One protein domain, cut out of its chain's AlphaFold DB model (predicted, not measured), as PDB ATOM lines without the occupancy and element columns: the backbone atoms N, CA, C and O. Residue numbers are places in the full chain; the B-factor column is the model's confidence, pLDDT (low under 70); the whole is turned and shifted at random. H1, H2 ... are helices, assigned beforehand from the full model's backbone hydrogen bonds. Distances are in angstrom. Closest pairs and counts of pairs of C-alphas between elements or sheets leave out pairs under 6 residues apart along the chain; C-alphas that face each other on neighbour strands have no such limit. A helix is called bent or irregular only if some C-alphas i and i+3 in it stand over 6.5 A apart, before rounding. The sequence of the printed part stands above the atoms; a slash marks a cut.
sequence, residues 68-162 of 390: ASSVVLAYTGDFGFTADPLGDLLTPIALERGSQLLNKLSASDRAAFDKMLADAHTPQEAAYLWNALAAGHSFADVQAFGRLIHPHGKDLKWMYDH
ATOM      1  N   ALA A  68     192.904 367.166 290.226       76.12
ATOM      2  CA  ALA A  68     193.602 366.589 291.372       76.12
ATOM      3  C   ALA A  68     193.055 365.197 291.729       76.12
ATOM      4  O   ALA A  68     193.831 364.267 291.923       76.12
ATOM      5  N   SER A  69     191.731 365.023 291.743       83.44
ATOM      6  CA  SER A  69     191.089 363.720 291.962       83.44
ATOM      7  C   SER A  69     191.432 362.720 290.855       83.44
ATOM      8  O   SER A  69     191.688 361.559 291.155       83.44
ATOM      9  N   SER A  70     191.500 363.162 289.594       83.94
ATOM     10  CA  SER A  70     191.925 362.318 288.470       83.94
ATOM     11  C   SER A  70     193.355 361.812 288.640       83.94
ATOM     12  O   SER A  70     193.614 360.640 288.387       83.94
ATOM     13  N   VAL A  71     194.274 362.670 289.095       80.12
ATOM     14  CA  VAL A  71     195.656 362.270 289.400       80.12
ATOM     15  C   VAL A  71     195.687 361.291 290.571       80.12
ATOM     16  O   VAL A  71     196.335 360.257 290.465       80.12
ATOM     17  N   VAL A  72     194.958 361.573 291.655       81.88
ATOM     18  CA  VAL A  72     194.889 360.676 292.818       81.88
ATOM     19  C   VAL A  72     194.383 359.299 292.403       81.88
ATOM     20  O   VAL A  72     195.055 358.316 292.682       81.88
ATOM     21  N   LEU A  73     193.267 359.203 291.677       83.62
ATOM     22  CA  LEU A  73     192.743 357.924 291.179       83.62
ATOM     23  C   LEU A  73     193.738 357.219 290.249       83.62
ATOM     24  O   LEU A  73     193.951 356.016 290.378       83.62
ATOM     25  N   ALA A  74     194.359 357.962 289.333       82.94
ATOM     26  CA  ALA A  74     195.294 357.404 288.365       82.94
ATOM     27  C   ALA A  74     196.554 356.817 289.008       82.94
ATOM     28  O   ALA A  74     197.068 355.852 288.455       82.94
ATOM     29  N   TYR A  75     196.998 357.376 290.139       76.44
ATOM     30  CA  TYR A  75     198.255 357.056 290.829       76.44
ATOM     31  C   TYR A  75     198.061 356.495 292.237       76.44
ATOM     32  O   TYR A  75     198.984 356.498 293.053       76.44
ATOM     33  N   THR A  76     196.853 356.034 292.561       78.12
ATOM     34  CA  THR A  76     196.622 355.368 293.839       78.12
ATOM     35  C   THR A  76     197.334 354.023 293.822       78.12
ATOM     36  O   THR A  76     196.935 353.101 293.105       78.12
ATOM     37  N   GLY A  77     198.399 353.955 294.616       70.94
ATOM     38  CA  GLY A  77     199.216 352.770 294.803       70.94
ATOM     39  C   GLY A  77     198.609 351.762 295.769       70.94
ATOM     40  O   GLY A  77     197.875 352.122 296.699       70.94
ATOM     41  N   ASP A  78     198.969 350.503 295.555       64.69
ATOM     42  CA  ASP A  78     198.642 349.408 296.461       64.69
ATOM     43  C   ASP A  78     199.462 349.468 297.771       64.69
ATOM     44  O   ASP A  78     200.413 350.242 297.917       64.69
ATOM     45  N   PHE A  79     199.078 348.675 298.768       66.81
ATOM     46  CA  PHE A  79     199.725 348.624 300.077       66.81
ATOM     47  C   PHE A  79     200.985 347.738 300.077       66.81
ATOM     48  O   PHE A  79     200.939 346.571 299.707       66.81
ATOM     49  N   GLY A  80     202.110 348.243 300.602       59.28
ATOM     50  CA  GLY A  80     203.290 347.426 300.927       59.28
ATOM     51  C   GLY A  80     204.633 348.062 300.557       59.28
ATOM     52  O   GLY A  80     204.712 348.988 299.762       59.28
ATOM     53  N   PHE A  81     205.727 347.548 301.129       43.12
ATOM     54  CA  PHE A  81     207.085 348.086 300.916       43.12
ATOM     55  C   PHE A  81     207.650 347.842 299.507       43.12
ATOM     56  O   PHE A  81     208.644 348.461 299.134       43.12
ATOM     57  N   THR A  82     207.049 346.926 298.743       46.50
ATOM     58  CA  THR A  82     207.387 346.655 297.337       46.50
ATOM     59  C   THR A  82     206.387 347.265 296.366       46.50
ATOM     60  O   THR A  82     206.570 347.109 295.157       46.50
ATOM     61  N   ALA A  83     205.345 347.934 296.875       52.25
ATOM     62  CA  ALA A  83     204.388 348.621 296.034       52.25
ATOM     63  C   ALA A  83     205.131 349.713 295.264       52.25
ATOM     64  O   ALA A  83     205.849 350.540 295.833       52.25
ATOM     65  N   ASP A  84     205.000 349.670 293.944       47.00
ATOM     66  CA  ASP A  84     205.472 350.749 293.096       47.00
ATOM     67  C   ASP A  84     204.635 351.996 293.445       47.00
ATOM     68  O   ASP A  84     203.406 351.914 293.411       47.00
ATOM     69  N   PRO A  85     205.239 353.142 293.806       37.53
ATOM     70  CA  PRO A  85     204.492 354.381 294.031       37.53
ATOM     71  C   PRO A  85     203.783 354.893 292.762       37.53
ATOM     72  O   PRO A  85     202.952 355.790 292.856       37.53
ATOM     73  N   LEU A  86     204.099 354.324 291.591       40.66
ATOM     74  CA  LEU A  86     203.388 354.476 290.315       40.66
ATOM     75  C   LEU A  86     202.653 353.179 289.902       40.66
ATOM     76  O   LEU A  86     202.349 352.968 288.730       40.66
ATOM     77  N   GLY A  87     202.463 352.249 290.841       53.34
ATOM     78  CA  GLY A  87     201.806 350.962 290.648       53.34
ATOM     79  C   GLY A  87     200.313 351.091 290.864       53.34
ATOM     80  O   GLY A  87     199.850 351.100 291.995       53.34
ATOM     81  N   ASP A  88     199.565 351.174 289.776       69.12
ATOM     82  CA  ASP A  88     198.192 351.660 289.842       69.12
ATOM     83  C   ASP A  88     197.189 350.555 290.213       69.12
ATOM     84  O   ASP A  88     197.065 349.561 289.494       69.12
ATOM     85  N   LEU A  89     196.430 350.762 291.296       82.25
ATOM     86  CA  LEU A  89     195.283 349.923 291.684       82.25
ATOM     87  C   LEU A  89     194.224 349.883 290.573       82.25
ATOM     88  O   LEU A  89     193.625 348.848 290.290       82.25
ATOM     89  N   LEU A  90     194.013 351.023 289.913       87.81
ATOM     90  CA  LEU A  90     193.153 351.133 288.742       87.81
ATOM     91  C   LEU A  90     193.971 350.927 287.483       87.81
ATOM     92  O   LEU A  90     194.916 351.670 287.260       87.81
ATOM     93  N   THR A  91     193.570 350.002 286.615       87.69
ATOM     94  CA  THR A  91     194.134 349.854 285.266       87.69
ATOM     95  C   THR A  91     193.733 351.028 284.352       87.69
ATOM     96  O   THR A  91     192.752 351.726 284.642       87.69
ATOM     97  N   PRO A  92     194.438 351.274 283.225       89.56
ATOM     98  CA  PRO A  92     194.020 352.294 282.257       89.56
ATOM     99  C   PRO A  92     192.573 352.119 281.793       89.56
ATOM    100  O   PRO A  92     191.814 353.094 281.762       89.56
ATOM    101  N   ILE A  93     192.164 350.875 281.522       91.62
ATOM    102  CA  ILE A  93     190.790 350.587 281.132       91.62
ATOM    103  C   ILE A  93     189.803 350.852 282.275       91.62
ATOM    104  O   ILE A  93     188.719 351.368 282.013       91.62
ATOM    105  N   ALA A  94     190.162 350.597 283.538       92.94
ATOM    106  CA  ALA A  94     189.288 350.898 284.672       92.94
ATOM    107  C   ALA A  94     189.064 352.414 284.852       92.94
ATOM    108  O   ALA A  94     187.938 352.853 285.101       92.94
ATOM    109  N   LEU A  95     190.098 353.242 284.653       92.62
ATOM    110  CA  LEU A  95     189.974 354.710 284.680       92.62
ATOM    111  C   LEU A  95     189.002 355.216 283.601       92.62
ATOM    112  O   LEU A  95     188.087 356.002 283.879       92.62
ATOM    113  N   GLU A  96     189.172 354.729 282.374       93.25
ATOM    114  CA  GLU A  96     188.341 355.121 281.239       93.25
ATOM    115  C   GLU A  96     186.896 354.620 281.384       93.25
ATOM    116  O   GLU A  96     185.945 355.396 281.262       93.25
ATOM    117  N   ARG A  97     186.710 353.336 281.706       94.31
ATOM    118  CA  ARG A  97     185.382 352.726 281.850       94.31
ATOM    119  C   ARG A  97     184.607 353.284 283.025       94.31
ATOM    120  O   ARG A  97     183.421 353.571 282.868       94.31
ATOM    121  N   GLY A  98     185.260 353.484 284.169       95.00
ATOM    122  CA  GLY A  98     184.626 354.124 285.315       95.00
ATOM    123  C   GLY A  98     184.094 355.506 284.939       95.00
ATOM    124  O   GLY A  98     182.945 355.804 285.237       95.00
ATOM    125  N   SER A  99     184.840 356.286 284.145       94.44
ATOM    126  CA  SER A  99     184.360 357.578 283.626       94.44
ATOM    127  C   SER A  99     183.128 357.429 282.730       94.44
ATOM    128  O   SER A  99     182.147 358.157 282.878       94.44
ATOM    129  N   GLN A 100     183.160 356.477 281.794       95.06
ATOM    130  CA  GLN A 100     182.050 356.224 280.873       95.06
ATOM    131  C   GLN A 100     180.778 355.782 281.606       95.06
ATOM    132  O   GLN A 100     179.686 356.218 281.244       95.06
ATOM    133  N   LEU A 101     180.907 354.919 282.615       95.50
ATOM    134  CA  LEU A 101     179.782 354.424 283.409       95.50
ATOM    135  C   LEU A 101     179.271 355.487 284.381       95.50
ATOM    136  O   LEU A 101     178.061 355.662 284.498       95.50
ATOM    137  N   LEU A 102     180.167 356.281 284.968       94.81
ATOM    138  CA  LEU A 102     179.818 357.428 285.801       94.81
ATOM    139  C   LEU A 102     178.979 358.460 285.033       94.81
ATOM    140  O   LEU A 102     178.006 358.988 285.564       94.81
ATOM    141  N   ASN A 103     179.307 358.703 283.761       94.50
ATOM    142  CA  ASN A 103     178.556 359.609 282.884       94.50
ATOM    143  C   ASN A 103     177.176 359.069 282.468       94.50
ATOM    144  O   ASN A 103     176.358 359.832 281.957       94.50
ATOM    145  N   LYS A 104     176.918 357.769 282.653       94.94
ATOM    146  CA  LYS A 104     175.624 357.127 282.365       94.94
ATOM    147  C   LYS A 104     174.716 357.042 283.592       94.94
ATOM    148  O   LYS A 104     173.547 356.690 283.437       94.94
ATOM    149  N   LEU A 105     175.232 357.329 284.786       95.19
ATOM    150  CA  LEU A 105     174.425 357.353 286.000       95.19
ATOM    151  C   LEU A 105     173.368 358.460 285.931       95.19
ATOM    152  O   LEU A 105     173.567 359.509 285.313       95.19
ATOM    153  N   SER A 106     172.244 358.236 286.610       96.25
ATOM    154  CA  SER A 106     171.273 359.298 286.861       96.25
ATOM    155  C   SER A 106     171.916 360.418 287.692       96.25
ATOM    156  O   SER A 106     172.908 360.197 288.384       96.25
ATOM    157  N   ALA A 107     171.346 361.625 287.679       94.94
ATOM    158  CA  ALA A 107     171.886 362.734 288.473       94.94
ATOM    159  C   ALA A 107     171.935 362.413 289.982       94.94
ATOM    160  O   ALA A 107     172.878 362.814 290.664       94.94
ATOM    161  N   SER A 108     170.951 361.664 290.497       95.81
ATOM    162  CA  SER A 108     170.921 361.227 291.896       95.81
ATOM    163  C   SER A 108     171.990 360.184 292.199       95.81
ATOM    164  O   SER A 108     172.707 360.327 293.187       95.81
ATOM    165  N   ASP A 109     172.133 359.169 291.344       97.12
ATOM    166  CA  ASP A 109     173.145 358.122 291.526       97.12
ATOM    167  C   ASP A 109     174.547 358.704 291.400       97.12
ATOM    168  O   ASP A 109     175.442 358.375 292.174       97.12
ATOM    169  N   ARG A 110     174.722 359.646 290.471       94.94
ATOM    170  CA  ARG A 110     175.973 360.365 290.296       94.94
ATOM    171  C   ARG A 110     176.356 361.146 291.547       94.94
ATOM    172  O   ARG A 110     177.473 360.990 292.030       94.94
ATOM    173  N   ALA A 111     175.436 361.941 292.091       93.50
ATOM    174  CA  ALA A 111     175.682 362.700 293.315       93.50
ATOM    175  C   ALA A 111     175.984 361.779 294.510       93.50
ATOM    176  O   ALA A 111     176.836 362.092 295.340       93.50
ATOM    177  N   ALA A 112     175.313 360.627 294.590       96.25
ATOM    178  CA  ALA A 112     175.578 359.634 295.621       96.25
ATOM    179  C   ALA A 112     176.957 358.972 295.448       96.25
ATOM    180  O   ALA A 112     177.661 358.797 296.439       96.25
ATOM    181  N   PHE A 113     177.380 358.660 294.219       95.94
ATOM    182  CA  PHE A 113     178.725 358.147 293.949       95.94
ATOM    183  C   PHE A 113     179.810 359.188 294.255       95.94
ATOM    184  O   PHE A 113     180.782 358.870 294.935       95.94
ATOM    185  N   ASP A 114     179.622 360.445 293.835       92.19
ATOM    186  CA  ASP A 114     180.545 361.544 294.151       92.19
ATOM    187  C   ASP A 114     180.687 361.719 295.674       92.19
ATOM    188  O   ASP A 114     181.792 361.910 296.181       92.19
ATOM    189  N   LYS A 115     179.582 361.583 296.423       92.69
ATOM    190  CA  LYS A 115     179.615 361.578 297.888       92.69
ATOM    191  C   LYS A 115     180.418 360.401 298.444       92.69
ATOM    192  O   LYS A 115     181.210 360.615 299.352       92.69
ATOM    193  N   MET A 116     180.256 359.191 297.909       95.69
ATOM    194  CA  MET A 116     181.046 358.033 298.350       95.69
ATOM    195  C   MET A 116     182.549 358.246 298.126       95.69
ATOM    196  O   MET A 116     183.340 357.917 299.002       95.69
ATOM    197  N   LEU A 117     182.948 358.841 296.994       92.38
ATOM    198  CA  LEU A 117     184.352 359.185 296.742       92.38
ATOM    199  C   LEU A 117     184.870 360.266 297.699       92.38
ATOM    200  O   LEU A 117     186.017 360.197 298.129       92.38
ATOM    201  N   ALA A 118     184.045 361.266 298.024       89.94
ATOM    202  CA  ALA A 118     184.412 362.340 298.947       89.94
ATOM    203  C   ALA A 118     184.482 361.877 300.414       89.94
ATOM    204  O   ALA A 118     185.295 362.395 301.177       89.94
ATOM    205  N   ASP A 119     183.634 360.920 300.799       94.25
ATOM    206  CA  ASP A 119     183.580 360.347 302.147       94.25
ATOM    207  C   ASP A 119     184.623 359.231 302.359       94.25
ATOM    208  O   ASP A 119     184.840 358.815 303.500       94.25
ATOM    209  N   ALA A 120     185.264 358.740 301.292       94.19
ATOM    210  CA  ALA A 120     186.300 357.718 301.376       94.19
ATOM    211  C   ALA A 120     187.433 358.161 302.317       94.19
ATOM    212  O   ALA A 120     187.963 359.270 302.230       94.19
ATOM    213  N   HIS A 121     187.839 357.274 303.221       92.69
ATOM    214  CA  HIS A 121     188.873 357.548 304.208       92.69
ATOM    215  C   HIS A 121     190.271 357.646 303.596       92.69
ATOM    216  O   HIS A 121     191.145 358.302 304.171       92.69
ATOM    217  N   THR A 122     190.498 356.972 302.468       90.75
ATOM    218  CA  THR A 122     191.783 356.929 301.766       90.75
ATOM    219  C   THR A 122     191.593 356.945 300.246       90.75
ATOM    220  O   THR A 122     190.537 356.546 299.746       90.75
ATOM    221  N   PRO A 123     192.623 357.353 299.480       89.19
ATOM    222  CA  PRO A 123     192.635 357.199 298.027       89.19
ATOM    223  C   PRO A 123     192.367 355.765 297.555       89.19
ATOM    224  O   PRO A 123     191.656 355.575 296.575       89.19
ATOM    225  N   GLN A 124     192.885 354.761 298.270       89.44
ATOM    226  CA  GLN A 124     192.690 353.337 297.975       89.44
ATOM    227  C   GLN A 124     191.218 352.947 298.030       89.44
ATOM    228  O   GLN A 124     190.719 352.316 297.101       89.44
ATOM    229  N   GLU A 125     190.502 353.374 299.068       93.81
ATOM    230  CA  GLU A 125     189.063 353.138 299.168       93.81
ATOM    231  C   GLU A 125     188.316 353.767 297.980       93.81
ATOM    232  O   GLU A 125     187.541 353.085 297.306       93.81
ATOM    233  N   ALA A 126     188.606 355.033 297.654       93.50
ATOM    234  CA  ALA A 126     188.013 355.712 296.499       93.50
ATOM    235  C   ALA A 126     188.328 354.996 295.172       93.50
ATOM    236  O   ALA A 126     187.465 354.876 294.299       93.50
ATOM    237  N   ALA A 127     189.548 354.479 295.025       92.50
ATOM    238  CA  ALA A 127     189.974 353.747 293.844       92.50
ATOM    239  C   ALA A 127     189.266 352.385 293.724       92.50
ATOM    240  O   ALA A 127     188.829 352.030 292.633       92.50
ATOM    241  N   TYR A 128     189.036 351.657 294.823       94.81
ATOM    242  CA  TYR A 128     188.230 350.429 294.792       94.81
ATOM    243  C   TYR A 128     186.756 350.692 294.461       94.81
ATOM    244  O   TYR A 128     186.162 349.923 293.704       94.81
ATOM    245  N   LEU A 129     186.170 351.789 294.955       96.44
ATOM    246  CA  LEU A 129     184.819 352.217 294.562       96.44
ATOM    247  C   LEU A 129     184.734 352.510 293.059       96.44
ATOM    248  O   LEU A 129     183.790 352.088 292.386       96.44
ATOM    249  N   TRP A 130     185.741 353.200 292.520       95.62
ATOM    250  CA  TRP A 130     185.863 353.448 291.087       95.62
ATOM    251  C   TRP A 130     186.010 352.156 290.287       95.62
ATOM    252  O   TRP A 130     185.348 351.987 289.263       95.62
ATOM    253  N   ASN A 131     186.835 351.226 290.766       95.25
ATOM    254  CA  ASN A 131     187.065 349.951 290.100       95.25
ATOM    255  C   ASN A 131     185.798 349.084 290.092       95.25
ATOM    256  O   ASN A 131     185.462 348.495 289.071       95.25
ATOM    257  N   ALA A 132     185.033 349.074 291.188       97.56
ATOM    258  CA  ALA A 132     183.739 348.397 291.255       97.56
ATOM    259  C   ALA A 132     182.761 348.924 290.191       97.56
ATOM    260  O   ALA A 132     182.121 348.135 289.495       97.56
ATOM    261  N   LEU A 133     182.684 350.248 290.011       97.44
ATOM    262  CA  LEU A 133     181.890 350.841 288.934       97.44
ATOM    263  C   LEU A 133     182.445 350.447 287.557       97.44
ATOM    264  O   LEU A 133     181.687 350.014 286.695       97.44
ATOM    265  N   ALA A 134     183.759 350.552 287.348       96.75
ATOM    266  CA  ALA A 134     184.423 350.239 286.082       96.75
ATOM    267  C   ALA A 134     184.299 348.762 285.656       96.75
ATOM    268  O   ALA A 134     184.226 348.472 284.456       96.75
ATOM    269  N   ALA A 135     184.208 347.854 286.631       96.19
ATOM    270  CA  ALA A 135     183.948 346.429 286.445       96.19
ATOM    271  C   ALA A 135     182.526 346.130 285.927       96.19
ATOM    272  O   ALA A 135     182.225 344.994 285.564       96.19
ATOM    273  N   GLY A 136     181.663 347.149 285.831       95.81
ATOM    274  CA  GLY A 136     180.334 347.050 285.229       95.81
ATOM    275  C   GLY A 136     179.220 346.683 286.207       95.81
ATOM    276  O   GLY A 136     178.119 346.362 285.759       95.81
ATOM    277  N   HIS A 137     179.477 346.734 287.517       97.62
ATOM    278  CA  HIS A 137     178.451 346.508 288.536       97.62
ATOM    279  C   HIS A 137     177.385 347.603 288.513       97.62
ATOM    280  O   HIS A 137     177.646 348.755 288.154       97.62
ATOM    281  N   SER A 138     176.164 347.245 288.917       96.94
ATOM    282  CA  SER A 138     175.100 348.233 289.075       96.94
ATOM    283  C   SER A 138     175.463 349.228 290.182       96.94
ATOM    284  O   SER A 138     176.195 348.896 291.116       96.94
ATOM    285  N   PHE A 139     174.924 350.448 290.134       97.44
ATOM    286  CA  PHE A 139     175.203 351.417 291.196       97.44
ATOM    287  C   PHE A 139     174.738 350.924 292.580       97.44
ATOM    288  O   PHE A 139     175.411 351.172 293.578       97.44
ATOM    289  N   ALA A 140     173.644 350.159 292.646       98.19
ATOM    290  CA  ALA A 140     173.176 349.548 293.890       98.19
ATOM    291  C   ALA A 140     174.197 348.545 294.464       98.19
ATOM    292  O   ALA A 140     174.447 348.546 295.673       98.19
ATOM    293  N   ASP A 141     174.829 347.745 293.602       98.44
ATOM    294  CA  ASP A 141     175.888 346.814 294.000       98.44
ATOM    295  C   ASP A 141     177.147 347.566 294.439       98.44
ATOM    296  O   ASP A 141     177.728 347.238 295.472       98.44
ATOM    297  N   VAL A 142     177.528 348.634 293.729       98.56
ATOM    298  CA  VAL A 142     178.652 349.504 294.113       98.56
ATOM    299  C   VAL A 142     178.405 350.157 295.476       98.56
ATOM    300  O   VAL A 142     179.307 350.204 296.309       98.56
ATOM    301  N   GLN A 143     177.180 350.605 295.764       98.44
ATOM    302  CA  GLN A 143     176.813 351.118 297.087       98.44
ATOM    303  C   GLN A 143     176.877 350.037 298.173       98.44
ATOM    304  O   GLN A 143     177.320 350.313 299.288       98.44
ATOM    305  N   ALA A 144     176.417 348.818 297.879       98.44
ATOM    306  CA  ALA A 144     176.490 347.701 298.818       98.44
ATOM    307  C   ALA A 144     177.940 347.305 299.117       98.44
ATOM    308  O   ALA A 144     178.297 347.156 300.283       98.44
ATOM    309  N   PHE A 145     178.772 347.224 298.082       98.62
ATOM    310  CA  PHE A 145     180.211 347.030 298.194       98.62
ATOM    311  C   PHE A 145     180.870 348.139 299.023       98.62
ATOM    312  O   PHE A 145     181.573 347.849 299.988       98.62
ATOM    313  N   GLY A 146     180.568 349.406 298.724       98.25
ATOM    314  CA  GLY A 146     181.090 350.555 299.461       98.25
ATOM    315  C   GLY A 146     180.787 350.497 300.957       98.25
ATOM    316  O   GLY A 146     181.674 350.723 301.773       98.25
ATOM    317  N   ARG A 147     179.564 350.106 301.343       98.25
ATOM    318  CA  ARG A 147     179.199 349.931 302.762       98.25
ATOM    319  C   ARG A 147     180.020 348.857 303.475       98.25
ATOM    320  O   ARG A 147     180.240 348.995 304.673       98.25
ATOM    321  N   LEU A 148     180.439 347.808 302.767       97.88
ATOM    322  CA  LEU A 148     181.244 346.729 303.340       97.88
ATOM    323  C   LEU A 148     182.704 347.147 303.525       97.88
ATOM    324  O   LEU A 148     183.294 346.824 304.549       97.88
ATOM    325  N   ILE A 149     183.279 347.894 302.579       97.50
ATOM    326  CA  ILE A 149     184.696 348.285 302.656       97.50
ATOM    327  C   ILE A 149     184.932 349.553 303.484       97.50
ATOM    328  O   ILE A 149     186.006 349.709 304.057       97.50
ATOM    329  N   HIS A 150     183.945 350.447 303.591       98.00
ATOM    330  CA  HIS A 150     184.107 351.747 304.250       98.00
ATOM    331  C   HIS A 150     184.588 351.669 305.714       98.00
ATOM    332  O   HIS A 150     185.505 352.417 306.080       98.00
ATOM    333  N   PRO A 151     184.082 350.741 306.561       97.88
ATOM    334  CA  PRO A 151     184.623 350.528 307.908       97.88
ATOM    335  C   PRO A 151     186.121 350.181 307.928       97.88
ATOM    336  O   PRO A 151     186.808 350.479 308.904       97.88
ATOM    337  N   HIS A 152     186.630 349.599 306.840       96.19
ATOM    338  CA  HIS A 152     188.024 349.203 306.648       96.19
ATOM    339  C   HIS A 152     188.833 350.202 305.811       96.19
ATOM    340  O   HIS A 152     190.013 349.970 305.572       96.19
ATOM    341  N   GLY A 153     188.263 351.342 305.410       93.06
ATOM    342  CA  GLY A 153     188.919 352.303 304.515       93.06
ATOM    343  C   GLY A 153     190.248 352.875 305.026       93.06
ATOM    344  O   GLY A 153     191.051 353.373 304.239       93.06
ATOM    345  N   LYS A 154     190.510 352.784 306.339       93.69
ATOM    346  CA  LYS A 154     191.790 353.154 306.984       93.69
ATOM    347  C   LYS A 154     192.738 351.970 307.194       93.69
ATOM    348  O   LYS A 154     193.913 352.182 307.484       93.69
ATOM    349  N   ASP A 155     192.241 350.744 307.074       93.44
ATOM    350  CA  ASP A 155     193.016 349.512 307.183       93.44
ATOM    351  C   ASP A 155     193.443 349.059 305.784       93.44
ATOM    352  O   ASP A 155     192.832 348.204 305.141       93.44
ATOM    353  N   LEU A 156     194.521 349.677 305.294       87.56
ATOM    354  CA  LEU A 156     195.068 349.376 303.973       87.56
ATOM    355  C   LEU A 156     195.471 347.900 303.830       87.56
ATOM    356  O   LEU A 156     195.395 347.359 302.732       87.56
ATOM    357  N   LYS A 157     195.864 347.236 304.926       86.12
ATOM    358  CA  LYS A 157     196.219 345.812 304.909       86.12
ATOM    359  C   LYS A 157     194.985 344.934 304.734       86.12
ATOM    360  O   LYS A 157     195.049 343.946 304.006       86.12
ATOM    361  N   TRP A 158     193.875 345.287 305.378       92.12
ATOM    362  CA  TRP A 158     192.610 344.603 305.143       92.12
ATOM    363  C   TRP A 158     192.168 344.775 303.690       92.12
ATOM    364  O   TRP A 158     191.865 343.780 303.041       92.12
ATOM    365  N   MET A 159     192.189 345.995 303.146       90.69
ATOM    366  CA  MET A 159     191.798 346.212 301.746       90.69
ATOM    367  C   MET A 159     192.678 345.414 300.782       90.69
ATOM    368  O   MET A 159     192.146 344.718 299.924       90.69
ATOM    369  N   TYR A 160     193.996 345.445 300.995       84.94
ATOM    370  CA  TYR A 160     194.971 344.637 300.267       84.94
ATOM    371  C   TYR A 160     194.571 343.156 300.258       84.94
ATOM    372  O   TYR A 160     194.310 342.604 299.196       84.94
ATOM    373  N   ASP A 161     194.397 342.544 301.435       87.19
ATOM    374  CA  ASP A 161     194.088 341.113 301.527       87.19
ATOM    375  C   ASP A 161     192.765 340.733 300.836       87.19
ATOM    376  O   ASP A 161     192.663 339.643 300.275       87.19
ATOM    377  N   HIS A 162     191.738 341.585 300.908       92.56
ATOM    378  CA  HIS A 162     190.369 341.200 300.542       92.56
ATOM    379  C   HIS A 162     189.916 341.671 299.165       92.56
ATOM    380  O   HIS A 162     188.900 341.165 298.685       92.56
TER     381      HIS A 162
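Overview. This is residues 68 to 162 of the 390 residues of an uncharacterized protein of Nocardia cyriacigeorgica (UniProt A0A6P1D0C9). Helix H4 is the core of this small helical domain: H3 and H5 pack along it, the three centres making a triangle, as an up and down bundle in which each helix runs against the one before it. H2 crosses the last residues of H4, H1 packs on its first residues, H6 turns off past the end of H5, and the link from H1 to H2 makes a wide loop reaching out to Phe 81. The printed part has 95 residues with six named helices, H1 to H6 in order along the chain, and no named strand; the class is all helix. It is compact, with a radius of gyration of the C-alphas of 12.6 A and spans of 40 by 27 by 22 A.

Along the chain. Find C-alpha 68 at (193.602, 366.589, 291.372), where H1 begins; it covers residues 68 to 74. After the loop, H2 takes residues 92 to 102, 15.5 A from first to last C-alpha, and H3 residues 107 to 119, 18.2 A. Look for C-alpha 123 at (192.635, 357.199, 298.027): from there H4 runs 16.1 A to residue 134. H5, residues 139 to 152, is the longest at 20.2 A; it is irregular, but only just, with C-alphas 148 and 151 6.8 A apart. H6, residues 156 to 162, ends at C-alpha 162, (190.369, 341.200, 300.542).

Arrangement. Begin at the hub, H4, which touches four helices. With residues 123 to 127 alone it touches H1, the closest C-alphas being those of Leu 73 and Ala 127, 5.7 A apart. With residues 130 to 134 alone it touches H2, at 71 degrees, only just about perpendicular; there the closest C-alphas, of Gly 98 and Ala 134, are 4.0 A apart. H3 and H4 form a helical hairpin at a shallow tilt of 27 degrees, opposite ways, closest at the C-alphas of Leu 117 and Ala 126, 5.1 A. H4 and H5 form another at 21 degrees, closest at the C-alphas of Ala 132 and Val 142, 5.9 A. H5 and H6 touch only at the corner, and only just, with 3 pairs of C-alphas within 8 A; the closest are those of His 152 and Trp 158, 6.7 A apart. H1 and H6 are apart. Every O i to N i+4 pair is within hydrogen-bond range in H1, H2, H3, H4 and H6, and 8 of 10 are in H5.

Size, cuts and confidence. The two C-alphas farthest apart, those of Phe 81 and Ala 107, are 40.1 A apart. The printed part has no cut. The link from H1 to H2, residues 75 to 91, is long; the other four are tight. Look at residues 78 to 88 for the low confidence, with pLDDT under 70; the mean of the printed part is 87.8.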